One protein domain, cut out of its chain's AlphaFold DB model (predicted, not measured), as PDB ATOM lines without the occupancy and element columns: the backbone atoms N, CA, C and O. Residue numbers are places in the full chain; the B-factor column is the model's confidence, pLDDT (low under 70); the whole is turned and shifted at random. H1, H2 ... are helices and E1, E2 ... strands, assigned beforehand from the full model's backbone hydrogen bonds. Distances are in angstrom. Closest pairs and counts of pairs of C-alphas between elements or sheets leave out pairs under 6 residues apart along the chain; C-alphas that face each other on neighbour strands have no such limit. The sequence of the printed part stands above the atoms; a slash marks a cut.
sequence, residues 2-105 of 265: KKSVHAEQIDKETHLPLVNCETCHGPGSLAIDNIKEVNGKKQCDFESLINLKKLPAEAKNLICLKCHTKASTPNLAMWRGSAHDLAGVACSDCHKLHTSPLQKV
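AT A GLANCE: This is residues 2 to 105 of the 265 residues of the protein "DmsE family decaheme c-type cytochrome" of Proteobacteria bacterium (UniProt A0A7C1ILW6). This is a loose chain of loops with little regular structure: a hairpin, E1 and E2, lies towards one end of the longest axis, and H4, touching H6, towards the other, with H5 beyond. The printed part has 104 residues, of which only 38 are in named elements, six helices and two strands in the order H1 H2 H3 E1 E2 H4 H5 H6; the class is mostly helix, with helices holding 32 and strands 6 of those 38 residues. The radius of gyration of the C-alphas is 16.1 A; they span 50 by 35 by 22 A.

IN THESE COORDINATES: H1 is residues 5 to 8, from C-alpha 5 at (186.656, 94.391, 209.244); H2 21 to 25; H3 28 to 33, 8.8 A; E1 36 to 38; E2 41 to 43; H4 57 to 65, 12.1 A; H5 83 to 86; H6 91 to 94, to C-alpha 94 at (175.410, 88.257, 199.269).

HOW THE PARTS SIT: H1 touches no helix. E1 and E2 are antiparallel, with N 38 and O 41 2.9 A apart. H4 touches H6, closest C-alphas Asn 61 and Cys 91, 5.8 A. Every O i to N i+4 pair is within hydrogen-bond range in H2 and H3, 4 of 5 in H4; H1, H5 and H6 are too short.

THE WHOLE: The printed part has no cut. Links H1 to H2, E2 to H4 and H4 to H5 are long. No printed residue is under 70 in pLDDT.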
ATOM      1  N   LYS A   2     190.653  98.009 202.422       79.75
ATOM      2  CA  LYS A   2     191.025  98.725 203.674       79.75
ATOM      3  C   LYS A   2     189.876  99.142 204.615       79.75
ATOM      4  O   LYS A   2     190.113  99.376 205.784       79.75
ATOM      5  N   LYS A   3     188.650  99.266 204.103       79.31
ATOM      6  CA  LYS A   3     187.453  99.583 204.892       79.31
ATOM      7  C   LYS A   3     186.775  98.352 205.505       79.31
ATOM      8  O   LYS A   3     185.767  98.521 206.152       79.31
ATOM      9  N   SER A   4     187.236  97.139 205.229       85.06
ATOM     10  CA  SER A   4     186.658  95.871 205.683       85.06
ATOM     11  C   SER A   4     187.094  95.550 207.111       85.06
ATOM     12  O   SER A   4     188.261  95.760 207.421       85.06
ATOM     13  N   VAL A   5     186.237  94.932 207.929       85.25
ATOM     14  CA  VAL A   5     186.656  94.391 209.244       85.25
ATOM     15  C   VAL A   5     187.763  93.340 209.120       85.25
ATOM     16  O   VAL A   5     188.639  93.253 209.968       85.25
ATOM     17  N   HIS A   6     187.810  92.603 208.004       87.38
ATOM     18  CA  HIS A   6     188.905  91.660 207.742       87.38
ATOM     19  C   HIS A   6     190.229  92.363 207.397       87.38
ATOM     20  O   HIS A   6     191.263  91.712 207.350       87.38
ATOM     21  N   ALA A   7     190.223  93.669 207.101       84.69
ATOM     22  CA  ALA A   7     191.459  94.423 206.888       84.69
ATOM     23  C   ALA A   7     192.099  94.865 208.211       84.69
ATOM     24  O   ALA A   7     193.313  95.019 208.262       84.69
ATOM     25  N   GLU A   8     191.298  95.046 209.265       81.00
ATOM     26  CA  GLU A   8     191.770  95.390 210.612       81.00
ATOM     27  C   GLU A   8     192.546  94.226 211.244       81.00
ATOM     28  O   GLU A   8     193.601  94.422 211.831       81.00
ATOM     29  N   GLN A   9     192.102  92.992 210.990       81.88
ATOM     30  CA  GLN A   9     192.728  91.750 211.465       81.88
ATOM     31  C   GLN A   9     194.096  91.426 210.828       81.88
ATOM     32  O   GLN A   9     194.686  90.384 211.116       81.88
ATOM     33  N   ILE A  10     194.599  92.295 209.947       82.81
ATOM     34  CA  ILE A  10     195.938  92.181 209.353       82.81
ATOM     35  C   ILE A  10     196.992  92.810 210.259       82.81
ATOM     36  O   ILE A  10     198.155  92.398 210.232       82.81
ATOM     37  N   ASP A  11     196.602  93.816 211.037       83.31
ATOM     38  CA  ASP A  11     197.523  94.541 211.890       83.31
ATOM     39  C   ASP A  11     197.791  93.752 213.177       83.31
ATOM     40  O   ASP A  11     196.890  93.482 213.974       83.31
ATOM     41  N   LYS A  12     199.062  93.388 213.376       80.12
ATOM     42  CA  LYS A  12     199.526  92.627 214.541       80.12
ATOM     43  C   LYS A  12     199.365  93.408 215.847       80.12
ATOM     44  O   LYS A  12     199.276  92.780 216.900       80.12
ATOM     45  N   GLU A  13     199.310  94.738 215.788       85.12
ATOM     46  CA  GLU A  13     199.142  95.608 216.958       85.12
ATOM     47  C   GLU A  13     197.714  95.567 217.518       85.12
ATOM     48  O   GLU A  13     197.494  95.888 218.682       85.12
ATOM     49  N   THR A  14     196.734  95.102 216.733       80.75
ATOM     50  CA  THR A  14     195.329  95.007 217.177       80.75
ATOM     51  C   THR A  14     195.071  93.856 218.148       80.75
ATOM     52  O   THR A  14     193.997  93.789 218.744       80.75
ATOM     53  N   HIS A  15     196.020  92.922 218.290       80.44
ATOM     54  CA  HIS A  15     195.875  91.677 219.056       80.44
ATOM     55  C   HIS A  15     194.668  90.798 218.651       80.44
ATOM     56  O   HIS A  15     194.319  89.855 219.363       80.44
ATOM     57  N   LEU A  16     194.038  91.069 217.503       79.19
ATOM     58  CA  LEU A  16     192.982  90.232 216.938       79.19
ATOM     59  C   LEU A  16     193.576  88.975 216.275       79.19
ATOM     60  O   LEU A  16     194.752  88.970 215.899       79.19
ATOM     61  N   PRO A  17     192.782  87.898 216.093       78.44
ATOM     62  CA  PRO A  17     193.215  86.745 215.310       78.44
ATOM     63  C   PRO A  17     193.700  87.187 213.926       78.44
ATOM     64  O   PRO A  17     192.962  87.863 213.209       78.44
ATOM     65  N   LEU A  18     194.928  86.804 213.563       81.00
ATOM     66  CA  LEU A  18     195.557  87.237 212.318       81.00
ATOM     67  C   LEU A  18     194.811  86.639 211.116       81.00
ATOM     68  O   LEU A  18     194.939  85.448 210.825       81.00
ATOM     69  N   VAL A  19     194.050  87.475 210.413       85.69
ATOM     70  CA  VAL A  19     193.378  87.139 209.152       85.69
ATOM     71  C   VAL A  19     193.965  88.045 208.085       85.69
ATOM     72  O   VAL A  19     193.716  89.247 208.080       85.69
ATOM     73  N   ASN A  20     194.767  87.476 207.188       86.62
ATOM     74  CA  ASN A  20     195.455  88.220 206.138       86.62
ATOM     75  C   ASN A  20     194.949  87.831 204.742       86.62
ATOM     76  O   ASN A  20     194.033  87.023 204.577       86.62
ATOM     77  N   CYS A  21     195.544  88.430 203.707       87.44
ATOM     78  CA  CYS A  21     195.204  88.126 202.319       87.44
ATOM     79  C   CYS A  21     195.316  86.622 202.025       87.44
ATOM     80  O   CYS A  21     194.475  86.068 201.321       87.44
ATOM     81  N   GLU A  22     196.327  85.964 202.592       88.56
ATOM     82  CA  GLU A  22     196.653  84.563 202.331       88.56
ATOM     83  C   GLU A  22     195.648  83.599 202.958       88.56
ATOM     84  O   GLU A  22     195.413  82.514 202.423       88.56
ATOM     85  N   THR A  23     194.974  84.016 204.032       89.00
ATOM     86  CA  THR A  23     193.895  83.246 204.663       89.00
ATOM     87  C   THR A  23     192.777  82.906 203.669       89.00
ATOM     88  O   THR A  23     192.197  81.819 203.735       89.00
ATOM     89  N   CYS A  24     192.508  83.805 202.716       90.19
ATOM     90  CA  CYS A  24     191.467  83.630 201.699       90.19
ATOM     91  C   CYS A  24     192.029  83.334 200.303       90.19
ATOM     92  O   CYS A  24     191.421  82.578 199.545       90.19
ATOM     93  N   HIS A  25     193.163  83.944 199.953       90.81
ATOM     94  CA  HIS A  25     193.745  83.897 198.613       90.81
ATOM     95  C   HIS A  25     194.916  82.916 198.478       90.81
ATOM     96  O   HIS A  25     195.481  82.810 197.396       90.81
ATOM     97  N   GLY A  26     195.256  82.159 199.523       88.94
ATOM     98  CA  GLY A  26     196.388  81.234 199.492       88.94
ATOM     99  C   GLY A  26     197.743  81.939 199.654       88.94
ATOM    100  O   GLY A  26     197.794  83.160 199.786       88.94
ATOM    101  N   PRO A  27     198.844  81.175 199.690       89.12
ATOM    102  CA  PRO A  27     200.161  81.696 200.046       89.12
ATOM    103  C   PRO A  27     200.653  82.733 199.031       89.12
ATOM    104  O   PRO A  27     200.792  82.450 197.842       89.12
ATOM    105  N   GLY A  28     200.966  83.932 199.517       86.00
ATOM    106  CA  GLY A  28     201.508  85.023 198.714       86.00
ATOM    107  C   GLY A  28     202.950  84.780 198.276       86.00
ATOM    108  O   GLY A  28     203.376  85.376 197.289       86.00
ATOM    109  N   SER A  29     203.676  83.878 198.952       87.75
ATOM    110  CA  SER A  29     205.029  83.457 198.562       87.75
ATOM    111  C   SER A  29     205.067  82.943 197.120       87.75
ATOM    112  O   SER A  29     205.875  83.404 196.326       87.75
ATOM    113  N   LEU A  30     204.096  82.114 196.725       85.88
ATOM    114  CA  LEU A  30     204.024  81.581 195.360       85.88
ATOM    115  C   LEU A  30     203.812  82.681 194.311       85.88
ATOM    116  O   LEU A  30     204.322  82.585 193.196       85.88
ATOM    117  N   ALA A  31     203.107  83.755 194.681       85.00
ATOM    118  CA  ALA A  31     202.880  84.893 193.797       85.00
ATOM    119  C   ALA A  31     204.138  85.749 193.593       85.00
ATOM    120  O   ALA A  31     204.210  86.493 192.609       85.00
ATOM    121  N   ILE A  32     205.118  85.662 194.500       86.06
ATOM    122  CA  ILE A  32     206.385  86.398 194.406       86.06
ATOM    123  C   ILE A  32     207.567  85.535 193.938       86.06
ATOM    124  O   ILE A  32     208.534  86.089 193.417       86.06
ATOM    125  N   ASP A  33     207.481  84.207 194.053       84.19
ATOM    126  CA  ASP A  33     208.561  83.279 193.682       84.19
ATOM    127  C   ASP A  33     208.924  83.362 192.189       84.19
ATOM    128  O   ASP A  33     210.087  83.225 191.818       84.19
ATOM    129  N   ASN A  34     207.941  83.654 191.330       76.69
ATOM    130  CA  ASN A  34     208.108  83.759 189.878       76.69
ATOM    131  C   ASN A  34     207.822  85.175 189.349       76.69
ATOM    132  O   ASN A  34     207.181  85.324 188.305       76.69
ATOM    133  N   ILE A  35     208.248  86.225 190.062       83.38
ATOM    134  CA  ILE A  35     208.058  87.612 189.603       83.38
ATOM    135  C   ILE A  35     208.658  87.793 188.208       83.38
ATOM    136  O   ILE A  35     209.857  87.614 187.992       83.38
ATOM    137  N   LYS A  36     207.808  88.207 187.269       80.44
ATOM    138  CA  LYS A  36     208.208  88.544 185.901       80.44
ATOM    139  C   LYS A  36     208.321  90.048 185.763       80.44
ATOM    140  O   LYS A  36     207.591  90.804 186.403       80.44
ATOM    141  N   GLU A  37     209.217  90.488 184.896       81.06
ATOM    142  CA  GLU A  37     209.302  91.888 184.515       81.06
ATOM    143  C   GLU A  37     208.471  92.106 183.246       81.06
ATOM    144  O   GLU A  37     208.780  91.573 182.183       81.06
ATOM    145  N   VAL A  38     207.373  92.850 183.372       76.75
ATOM    146  CA  VAL A  38     206.473  93.186 182.262       76.75
ATOM    147  C   VAL A  38     206.464  94.703 182.135       76.75
ATOM    148  O   VAL A  38     206.117  95.407 183.081       76.75
ATOM    149  N   ASN A  39     206.879  95.225 180.977       80.56
ATOM    150  CA  ASN A  39     206.987  96.669 180.719       80.56
ATOM    151  C   ASN A  39     207.832  97.426 181.769       80.56
ATOM    152  O   ASN A  39     207.444  98.504 182.223       80.56
ATOM    153  N   GLY A  40     208.959  96.842 182.198       81.44
ATOM    154  CA  GLY A  40     209.864  97.445 183.191       81.44
ATOM    155  C   GLY A  40     209.299  97.497 184.615       81.44
ATOM    156  O   GLY A  40     209.795  98.246 185.455       81.44
ATOM    157  N   LYS A  41     208.227  96.744 184.898       81.44
ATOM    158  CA  LYS A  41     207.659  96.601 186.240       81.44
ATOM    159  C   LYS A  41     207.687  95.142 186.664       81.44
ATOM    160  O   LYS A  41     207.218  94.265 185.941       81.44
ATOM    161  N   LYS A  42     208.187  94.904 187.876       81.44
ATOM    162  CA  LYS A  42     208.041  93.625 188.574       81.44
ATOM    163  C   LYS A  42     206.557  93.363 188.816       81.44
ATOM    164  O   LYS A  42     205.899  94.134 189.516       81.44
ATOM    165  N   GLN A  43     206.040  92.298 188.224       81.06
ATOM    166  CA  GLN A  43     204.653  91.880 188.343       81.06
ATOM    167  C   GLN A  43     204.588  90.528 189.057       81.06
ATOM    168  O   GLN A  43     205.240  89.567 188.644       81.06
ATOM    169  N   CYS A  44     203.799  90.467 190.133       82.75
ATOM    170  CA  CYS A  44     203.500  89.222 190.837       82.75
ATOM    171  C   CYS A  44     202.655  88.288 189.961       82.75
ATOM    172  O   CYS A  44     201.816  88.747 189.176       82.75
ATOM    173  N   ASP A  45     202.827  86.983 190.147       84.44
ATOM    174  CA  ASP A  45     201.994  85.966 189.511       84.44
ATOM    175  C   ASP A  45     200.691  85.762 190.294       84.44
ATOM    176  O   ASP A  45     200.588  84.926 191.190       84.44
ATOM    177  N   PHE A  46     199.669  86.543 189.951       82.38
ATOM    178  CA  PHE A  46     198.361  86.456 190.599       82.38
ATOM    179  C   PHE A  46     197.573  85.182 190.248       82.38
ATOM    180  O   PHE A  46     196.577  84.916 190.921       82.38
ATOM    181  N   GLU A  47     197.976  84.393 189.242       83.81
ATOM    182  CA  GLU A  47     197.304  83.120 188.925       83.81
ATOM    183  C   GLU A  47     197.675  82.010 189.918       83.81
ATOM    184  O   GLU A  47     196.912  81.061 190.080       83.81
ATOM    185  N   SER A  48     198.797  82.154 190.632       84.94
ATOM    186  CA  SER A  48     199.161  81.261 191.740       84.94
ATOM    187  C   SER A  48     198.301  81.471 192.996       84.94
ATOM    188  O   SER A  48     198.221  80.583 193.847       84.94
ATOM    189  N   LEU A  49     197.616  82.618 193.107       87.81
ATOM    190  CA  LEU A  49     196.662  82.880 194.182       87.81
ATOM    191  C   LEU A  49     195.315  82.203 193.909       87.81
ATOM    192  O   LEU A  49     194.831  82.113 192.780       87.81
ATOM    193  N   ILE A  50     194.635  81.814 194.984       90.25
ATOM    194  CA  ILE A  50     193.268  81.302 194.937       90.25
ATOM    195  C   ILE A  50     192.340  82.400 194.415       90.25
ATOM    196  O   ILE A  50     191.979  83.368 195.102       90.25
ATOM    197  N   ASN A  51     191.888  82.212 193.178       88.81
ATOM    198  CA  ASN A  51     190.846  83.025 192.587       88.81
ATOM    199  C   ASN A  51     189.477  82.503 193.026       88.81
ATOM    200  O   ASN A  51     188.897  81.627 192.379       88.81
ATOM    201  N   LEU A  52     188.934  83.091 194.098       88.62
ATOM    202  CA  LEU A  52     187.631  82.689 194.627       88.62
ATOM    203  C   LEU A  52     186.549  82.678 193.549       88.62
ATOM    204  O   LEU A  52     185.700  81.807 193.602       88.62
ATOM    205  N   LYS A  53     186.570  83.561 192.540       87.38
ATOM    206  CA  LYS A  53     185.521  83.595 191.503       87.38
ATOM    207  C   LYS A  53     185.457  82.310 190.672       87.38
ATOM    208  O   LYS A  53     184.360  81.950 190.256       87.38
ATOM    209  N   LYS A  54     186.598  81.638 190.465       90.50
ATOM    210  CA  LYS A  54     186.717  80.395 189.682       90.50
ATOM    211  C   LYS A  54     186.304  79.143 190.475       90.50
ATOM    212  O   LYS A  54     186.142  78.085 189.882       90.50
ATOM    213  N   LEU A  55     186.135  79.249 191.794       92.44
ATOM    214  CA  LEU A  55     185.766  78.117 192.645       92.44
ATOM    215  C   LEU A  55     184.252  77.825 192.611       92.44
ATOM    216  O   LEU A  55     183.450  78.757 192.462       92.44
ATOM    217  N   PRO A  56     183.839  76.561 192.814       95.38
ATOM    218  CA  PRO A  56     182.440  76.235 193.079       95.38
ATOM    219  C   PRO A  56     181.977  76.859 194.407       95.38
ATOM    220  O   PRO A  56     182.797  77.229 195.256       95.38
ATOM    221  N   ALA A  57     180.664  77.021 194.576       95.81
ATOM    222  CA  ALA A  57     180.084  77.720 195.725       95.81
ATOM    223  C   ALA A  57     180.464  77.069 197.057       95.81
ATOM    224  O   ALA A  57     180.846  77.759 197.998       95.81
ATOM    225  N   GLU A  58     180.477  75.743 197.101       93.69
ATOM    226  CA  GLU A  58     180.824  74.951 198.276       93.69
ATOM    227  C   GLU A  58     182.264  75.244 198.715       93.69
ATOM    228  O   GLU A  58     182.521  75.520 199.886       93.69
ATOM    229  N   ALA A  59     183.209  75.279 197.768       94.25
ATOM    230  CA  ALA A  59     184.606  75.597 198.056       94.25
ATOM    231  C   ALA A  59     184.785  77.056 198.509       94.25
ATOM    232  O   ALA A  59     185.537  77.309 199.452       94.25
ATOM    233  N   LYS A  60     184.062  78.010 197.899       95.12
ATOM    234  CA  LYS A  60     184.031  79.413 198.358       95.12
ATOM    235  C   LYS A  60     183.539  79.501 199.805       95.12
ATOM    236  O   LYS A  60     184.172  80.157 200.628       95.12
ATOM    237  N   ASN A  61     182.448  78.806 200.119       95.31
ATOM    238  CA  ASN A  61     181.829  78.814 201.441       95.31
ATOM    239  C   ASN A  61     182.751  78.198 202.490       95.31
ATOM    240  O   ASN A  61     182.891  78.747 203.581       95.31
ATOM    241  N   LEU A  62     183.442  77.102 202.162       93.44
ATOM    242  CA  LEU A  62     184.384  76.457 203.078       93.44
ATOM    243  C   LEU A  62     185.530  77.376 203.509       93.44
ATOM    244  O   LEU A  62     185.970  77.266 204.650       93.44
ATOM    245  N   ILE A  63     185.988  78.297 202.656       93.56
ATOM    246  CA  ILE A  63     186.997  79.297 203.044       93.56
ATOM    247  C   ILE A  63     186.469  80.159 204.198       93.56
ATOM    248  O   ILE A  63     187.164  80.340 205.193       93.56
ATOM    249  N   CYS A  64     185.221  80.625 204.107       92.38
ATOM    250  CA  CYS A  64     184.581  81.425 205.150       92.38
ATOM    251  C   CYS A  64     184.289  80.593 206.409       92.38
ATOM    252  O   CYS A  64     184.574  81.022 207.527       92.38
ATOM    253  N   LEU A  65     183.754  79.382 206.228       92.75
ATOM    254  CA  LEU A  65     183.319  78.493 207.309       92.75
ATOM    255  C   LEU A  65     184.477  77.918 208.138       92.75
ATOM    256  O   LEU A  65     184.223  77.394 209.221       92.75
ATOM    257  N   LYS A  66     185.734  78.030 207.680       90.56
ATOM    258  CA  LYS A  66     186.920  77.745 208.511       90.56
ATOM    259  C   LYS A  66     186.955  78.616 209.771       90.56
ATOM    260  O   LYS A  66     187.356  78.131 210.823       90.56
ATOM    261  N   CYS A  67     186.515  79.872 209.664       89.88
ATOM    262  CA  CYS A  67     186.517  80.836 210.767       89.88
ATOM    263  C   CYS A  67     185.100  81.161 211.253       89.88
ATOM    264  O   CYS A  67     184.863  81.218 212.458       89.88
ATOM    265  N   HIS A  68     184.140  81.311 210.339       91.19
ATOM    266  CA  HIS A  68     182.719  81.515 210.633       91.19
ATOM    267  C   HIS A  68     182.008  80.176 210.841       91.19
ATOM    268  O   HIS A  68     181.115  79.775 210.096       91.19
ATOM    269  N   THR A  69     182.469  79.436 211.843       88.50
ATOM    270  CA  THR A  69     181.874  78.160 212.238       88.50
ATOM    271  C   THR A  69     180.549  78.389 212.967       88.50
ATOM    272  O   THR A  69     180.280  79.477 213.471       88.50
ATOM    273  N   LYS A  70     179.756  77.327 213.152       85.81
ATOM    274  CA  LYS A  70     178.577  77.373 214.033       85.81
ATOM    275  C   LYS A  70     178.889  77.830 215.467       85.81
ATOM    276  O   LYS A  70     178.013  78.376 216.124       85.81
ATOM    277  N   ALA A  71     180.107  77.584 215.957       86.06
ATOM    278  CA  ALA A  71     180.508  77.917 217.322       86.06
ATOM    279  C   ALA A  71     180.865  79.402 217.466       86.06
ATOM    280  O   ALA A  71     180.493  80.036 218.447       86.06
ATOM    281  N   SER A  72     181.550  79.966 216.473       86.12
ATOM    282  CA  SER A  72     181.931  81.383 216.441       86.12
ATOM    283  C   SER A  72     180.847  82.282 215.846       86.12
ATOM    284  O   SER A  72     180.867  83.494 216.042       86.12
ATOM    285  N   THR A  73     179.905  81.730 215.082       88.56
ATOM    286  CA  THR A  73     178.840  82.484 214.410       88.56
ATOM    287  C   THR A  73     177.532  81.675 214.453       88.56
ATOM    288  O   THR A  73     177.187  80.982 213.494       88.56
ATOM    289  N   PRO A  74     176.783  81.726 215.576       87.88
ATOM    290  CA  PRO A  74     175.633  80.845 215.816       87.88
ATOM    291  C   PRO A  74     174.509  80.935 214.777       87.88
ATOM    292  O   PRO A  74     173.815  79.952 214.535       87.88
ATOM    293  N   ASN A  75     174.347  82.076 214.099       87.88
ATOM    294  CA  ASN A  75     173.362  82.221 213.019       87.88
ATOM    295  C   ASN A  75     173.670  81.351 211.782       87.88
ATOM    296  O   ASN A  75     172.792  81.207 210.934       87.88
ATOM    297  N   LEU A  76     174.876  80.775 211.688       92.56
ATOM    298  CA  LEU A  76     175.297  79.816 210.661       92.56
ATOM    299  C   LEU A  76     175.155  78.357 211.106       92.56
ATOM    300  O   LEU A  76     175.538  77.455 210.359       92.56
ATOM    301  N   ALA A  77     174.620  78.091 212.304       91.31
ATOM    302  CA  ALA A  77     174.492  76.728 212.818       91.31
ATOM    303  C   ALA A  77     173.739  75.798 211.856       91.31
ATOM    304  O   ALA A  77     174.088  74.623 211.755       91.31
ATOM    305  N   MET A  78     172.770  76.352 211.124       93.38
ATOM    306  CA  MET A  78     171.926  75.642 210.163       93.38
ATOM    307  C   MET A  78     172.284  75.945 208.701       93.38
ATOM    308  O   MET A  78     171.471  75.687 207.821       93.38
ATOM    309  N   TRP A  79     173.482  76.481 208.426       94.06
ATOM    310  CA  TRP A  79     173.917  76.781 207.055       94.06
ATOM    311  C   TRP A  79     174.009  75.530 206.191       94.06
ATOM    312  O   TRP A  79     173.426  75.488 205.107       94.06
ATOM    313  N   ARG A  80     174.745  74.519 206.667       91.94
ATOM    314  CA  ARG A  80     174.962  73.285 205.908       91.94
ATOM    315  C   ARG A  80     173.641  72.550 205.730       91.94
ATOM    316  O   ARG A  80     173.002  72.207 206.722       91.94
ATOM    317  N   GLY A  81     173.254  72.309 204.483       91.31
ATOM    318  CA  GLY A  81     171.957  71.720 204.145       91.31
ATOM    319  C   GLY A  81     170.782  72.706 204.161       91.31
ATOM    320  O   GLY A  81     169.646  72.289 203.949       91.31
ATOM    321  N   SER A  82     171.020  74.006 204.377       94.81
ATOM    322  CA  SER A  82     169.989  75.029 204.173       94.81
ATOM    323  C   SER A  82     169.584  75.117 202.701       94.81
ATOM    324  O   SER A  82     170.330  74.724 201.806       94.81
ATOM    325  N   ALA A  83     168.422  75.712 202.426       95.62
ATOM    326  CA  ALA A  83     167.951  75.883 201.054       95.62
ATOM    327  C   ALA A  83     168.939  76.665 200.165       95.62
ATOM    328  O   ALA A  83     169.051  76.365 198.982       95.62
ATOM    329  N   HIS A  84     169.670  77.643 200.715       96.62
ATOM    330  CA  HIS A  84     170.679  78.388 199.956       96.62
ATOM    331  C   HIS A  84     171.969  77.591 199.739       96.62
ATOM    332  O   HIS A  84     172.532  77.658 198.650       96.62
ATOM    333  N   ASP A  85     172.410  76.812 200.729       95.94
ATOM    334  CA  ASP A  85     173.575  75.931 200.592       95.94
ATOM    335  C   ASP A  85     173.317  74.845 199.538       95.94
ATOM    336  O   ASP A  85     174.085  74.700 198.593       95.94
ATOM    337  N   LEU A  86     172.163  74.171 199.618       95.44
ATOM    338  CA  LEU A  86     171.751  73.148 198.649       95.44
ATOM    339  C   LEU A  86     171.508  73.705 197.239       95.44
ATOM    340  O   LEU A  86     171.597  72.965 196.263       95.44
ATOM    341  N   ALA A  87     171.202  74.999 197.121       96.44
ATOM    342  CA  ALA A  87     171.057  75.685 195.840       96.44
ATOM    343  C   ALA A  87     172.392  76.202 195.268       96.44
ATOM    344  O   ALA A  87     172.381  76.870 194.233       96.44
ATOM    345  N   GLY A  88     173.528  75.934 195.925       96.19
ATOM    346  CA  GLY A  88     174.846  76.372 195.466       96.19
ATOM    347  C   GLY A  88     175.055  77.885 195.570       96.19
ATOM    348  O   GLY A  88     175.762  78.467 194.747       96.19
ATOM    349  N   VAL A  89     174.428  78.552 196.546       96.44
ATOM    350  CA  VAL A  89     174.653  79.983 196.804       96.44
ATOM    351  C   VAL A  89     175.931  80.158 197.620       96.44
ATOM    352  O   VAL A  89     176.107  79.550 198.680       96.44
ATOM    353  N   ALA A  90     176.831  81.021 197.149       95.69
ATOM    354  CA  ALA A  90     178.056  81.336 197.864       95.69
ATOM    355  C   ALA A  90     177.862  82.504 198.847       95.69
ATOM    356  O   ALA A  90     177.145  83.464 198.559       95.69
ATOM    357  N   CYS A  91     178.596  82.514 199.966       94.12
ATOM    358  CA  CYS A  91     178.591  83.629 200.920       94.12
ATOM    359  C   CYS A  91     178.890  84.963 200.212       94.12
ATOM    360  O   CYS A  91     178.260  85.979 200.494       94.12
ATOM    361  N   SER A  92     179.816  84.955 199.245       92.38
ATOM    362  CA  SER A  92     180.232  86.127 198.460       92.38
ATOM    363  C   SER A  92     179.170  86.675 197.496       92.38
ATOM    364  O   SER A  92     179.300  87.803 196.994       92.38
ATOM    365  N   ASP A  93     178.121  85.902 197.211       92.88
ATOM    366  CA  ASP A  93     177.029  86.359 196.351       92.88
ATOM    367  C   ASP A  93     176.230  87.449 197.074       92.88
ATOM    368  O   ASP A  93     175.922  88.491 196.482       92.88
ATOM    369  N   CYS A  94     176.052  87.286 198.388       92.12
ATOM    370  CA  CYS A  94     175.410  88.257 199.269       92.12
ATOM    371  C   CYS A  94     176.408  89.203 199.959       92.12
ATOM    372  O   CYS A  94     176.206  90.417 199.963       92.12
ATOM    373  N   HIS A  95     177.499  88.675 200.514       91.38
ATOM    374  CA  HIS A  95     178.476  89.438 201.292       91.38
ATOM    375  C   HIS A  95     179.566  90.051 200.412       91.38
ATOM    376  O   HIS A  95     180.150  89.392 199.550       91.38
ATOM    377  N   LYS A  96     179.881  91.331 200.639       87.50
ATOM    378  CA  LYS A  96     180.883  92.072 199.856       87.50
ATOM    379  C   LYS A  96     182.080  92.434 200.731       87.50
ATOM    380  O   LYS A  96     182.117  93.472 201.383       87.50
ATOM    381  N   LEU A  97     183.092  91.567 200.707       86.50
ATOM    382  CA  LEU A  97     184.240  91.632 201.616       86.50
ATOM    383  C   LEU A  97     185.168  92.828 201.356       86.50
ATOM    384  O   LEU A  97     185.891  93.254 202.247       86.50
ATOM    385  N   HIS A  98     185.203  93.360 200.131       87.62
ATOM    386  CA  HIS A  98     186.175  94.392 199.741       87.62
ATOM    387  C   HIS A  98     185.605  95.815 199.725       87.62
ATOM    388  O   HIS A  98     186.359  96.748 199.424       87.62
ATOM    389  N   THR A  99     184.322  96.000 200.048       82.31
ATOM    390  CA  THR A  99     183.602  97.261 199.811       82.31
ATOM    391  C   THR A  99     183.233  98.026 201.082       82.31
ATOM    392  O   THR A  99     183.315  99.250 201.066       82.31
ATOM    393  N   SER A 100     182.857  97.346 202.170       79.62
ATOM    394  CA  SER A 100     182.303  97.969 203.386       79.62
ATOM    395  C   SER A 100     182.797  97.270 204.662       79.62
ATOM    396  O   SER A 100     183.031  96.060 204.602       79.62
ATOM    397  N   PRO A 101     182.908  97.981 205.807       78.00
ATOM    398  CA  PRO A 101     183.257  97.373 207.094       78.00
ATOM    399  C   PRO A 101     182.302  96.260 207.490       78.00
ATOM    400  O   PRO A 101     182.727  95.197 207.917       78.00
ATOM    401  N   LEU A 102     181.006  96.476 207.284       76.75
ATOM    402  CA  LEU A 102     179.985  95.551 207.758       76.75
ATOM    403  C   LEU A 102     179.870  94.294 206.893       76.75
ATOM    404  O   LEU A 102     179.252  93.328 207.331       76.75
ATOM    405  N   GLN A 103     180.403  94.326 205.662       82.75
ATOM    406  CA  GLN A 103     180.430  93.231 204.674       82.75
ATOM    407  C   GLN A 103     179.075  92.570 204.352       82.75
ATOM    408  O   GLN A 103     179.010  91.647 203.540       82.75
ATOM    409  N   LYS A 104     177.988  93.053 204.949       83.44
ATOM    410  CA  LYS A 104     176.591  92.760 204.649       83.44
ATOM    411  C   LYS A 104     176.042  93.824 203.708       83.44
ATOM    412  O   LYS A 104     176.557  94.940 203.646       83.44
ATOM    413  N   VAL A 105     174.995  93.468 202.974       83.81
ATOM    414  CA  VAL A 105     174.225  94.457 202.219       83.81
ATOM    415  C   VAL A 105     173.494  95.393 203.170       83.81
ATOM    416  O   VAL A 105     173.024  94.979 204.230       83.81
TER     417      VAL A 105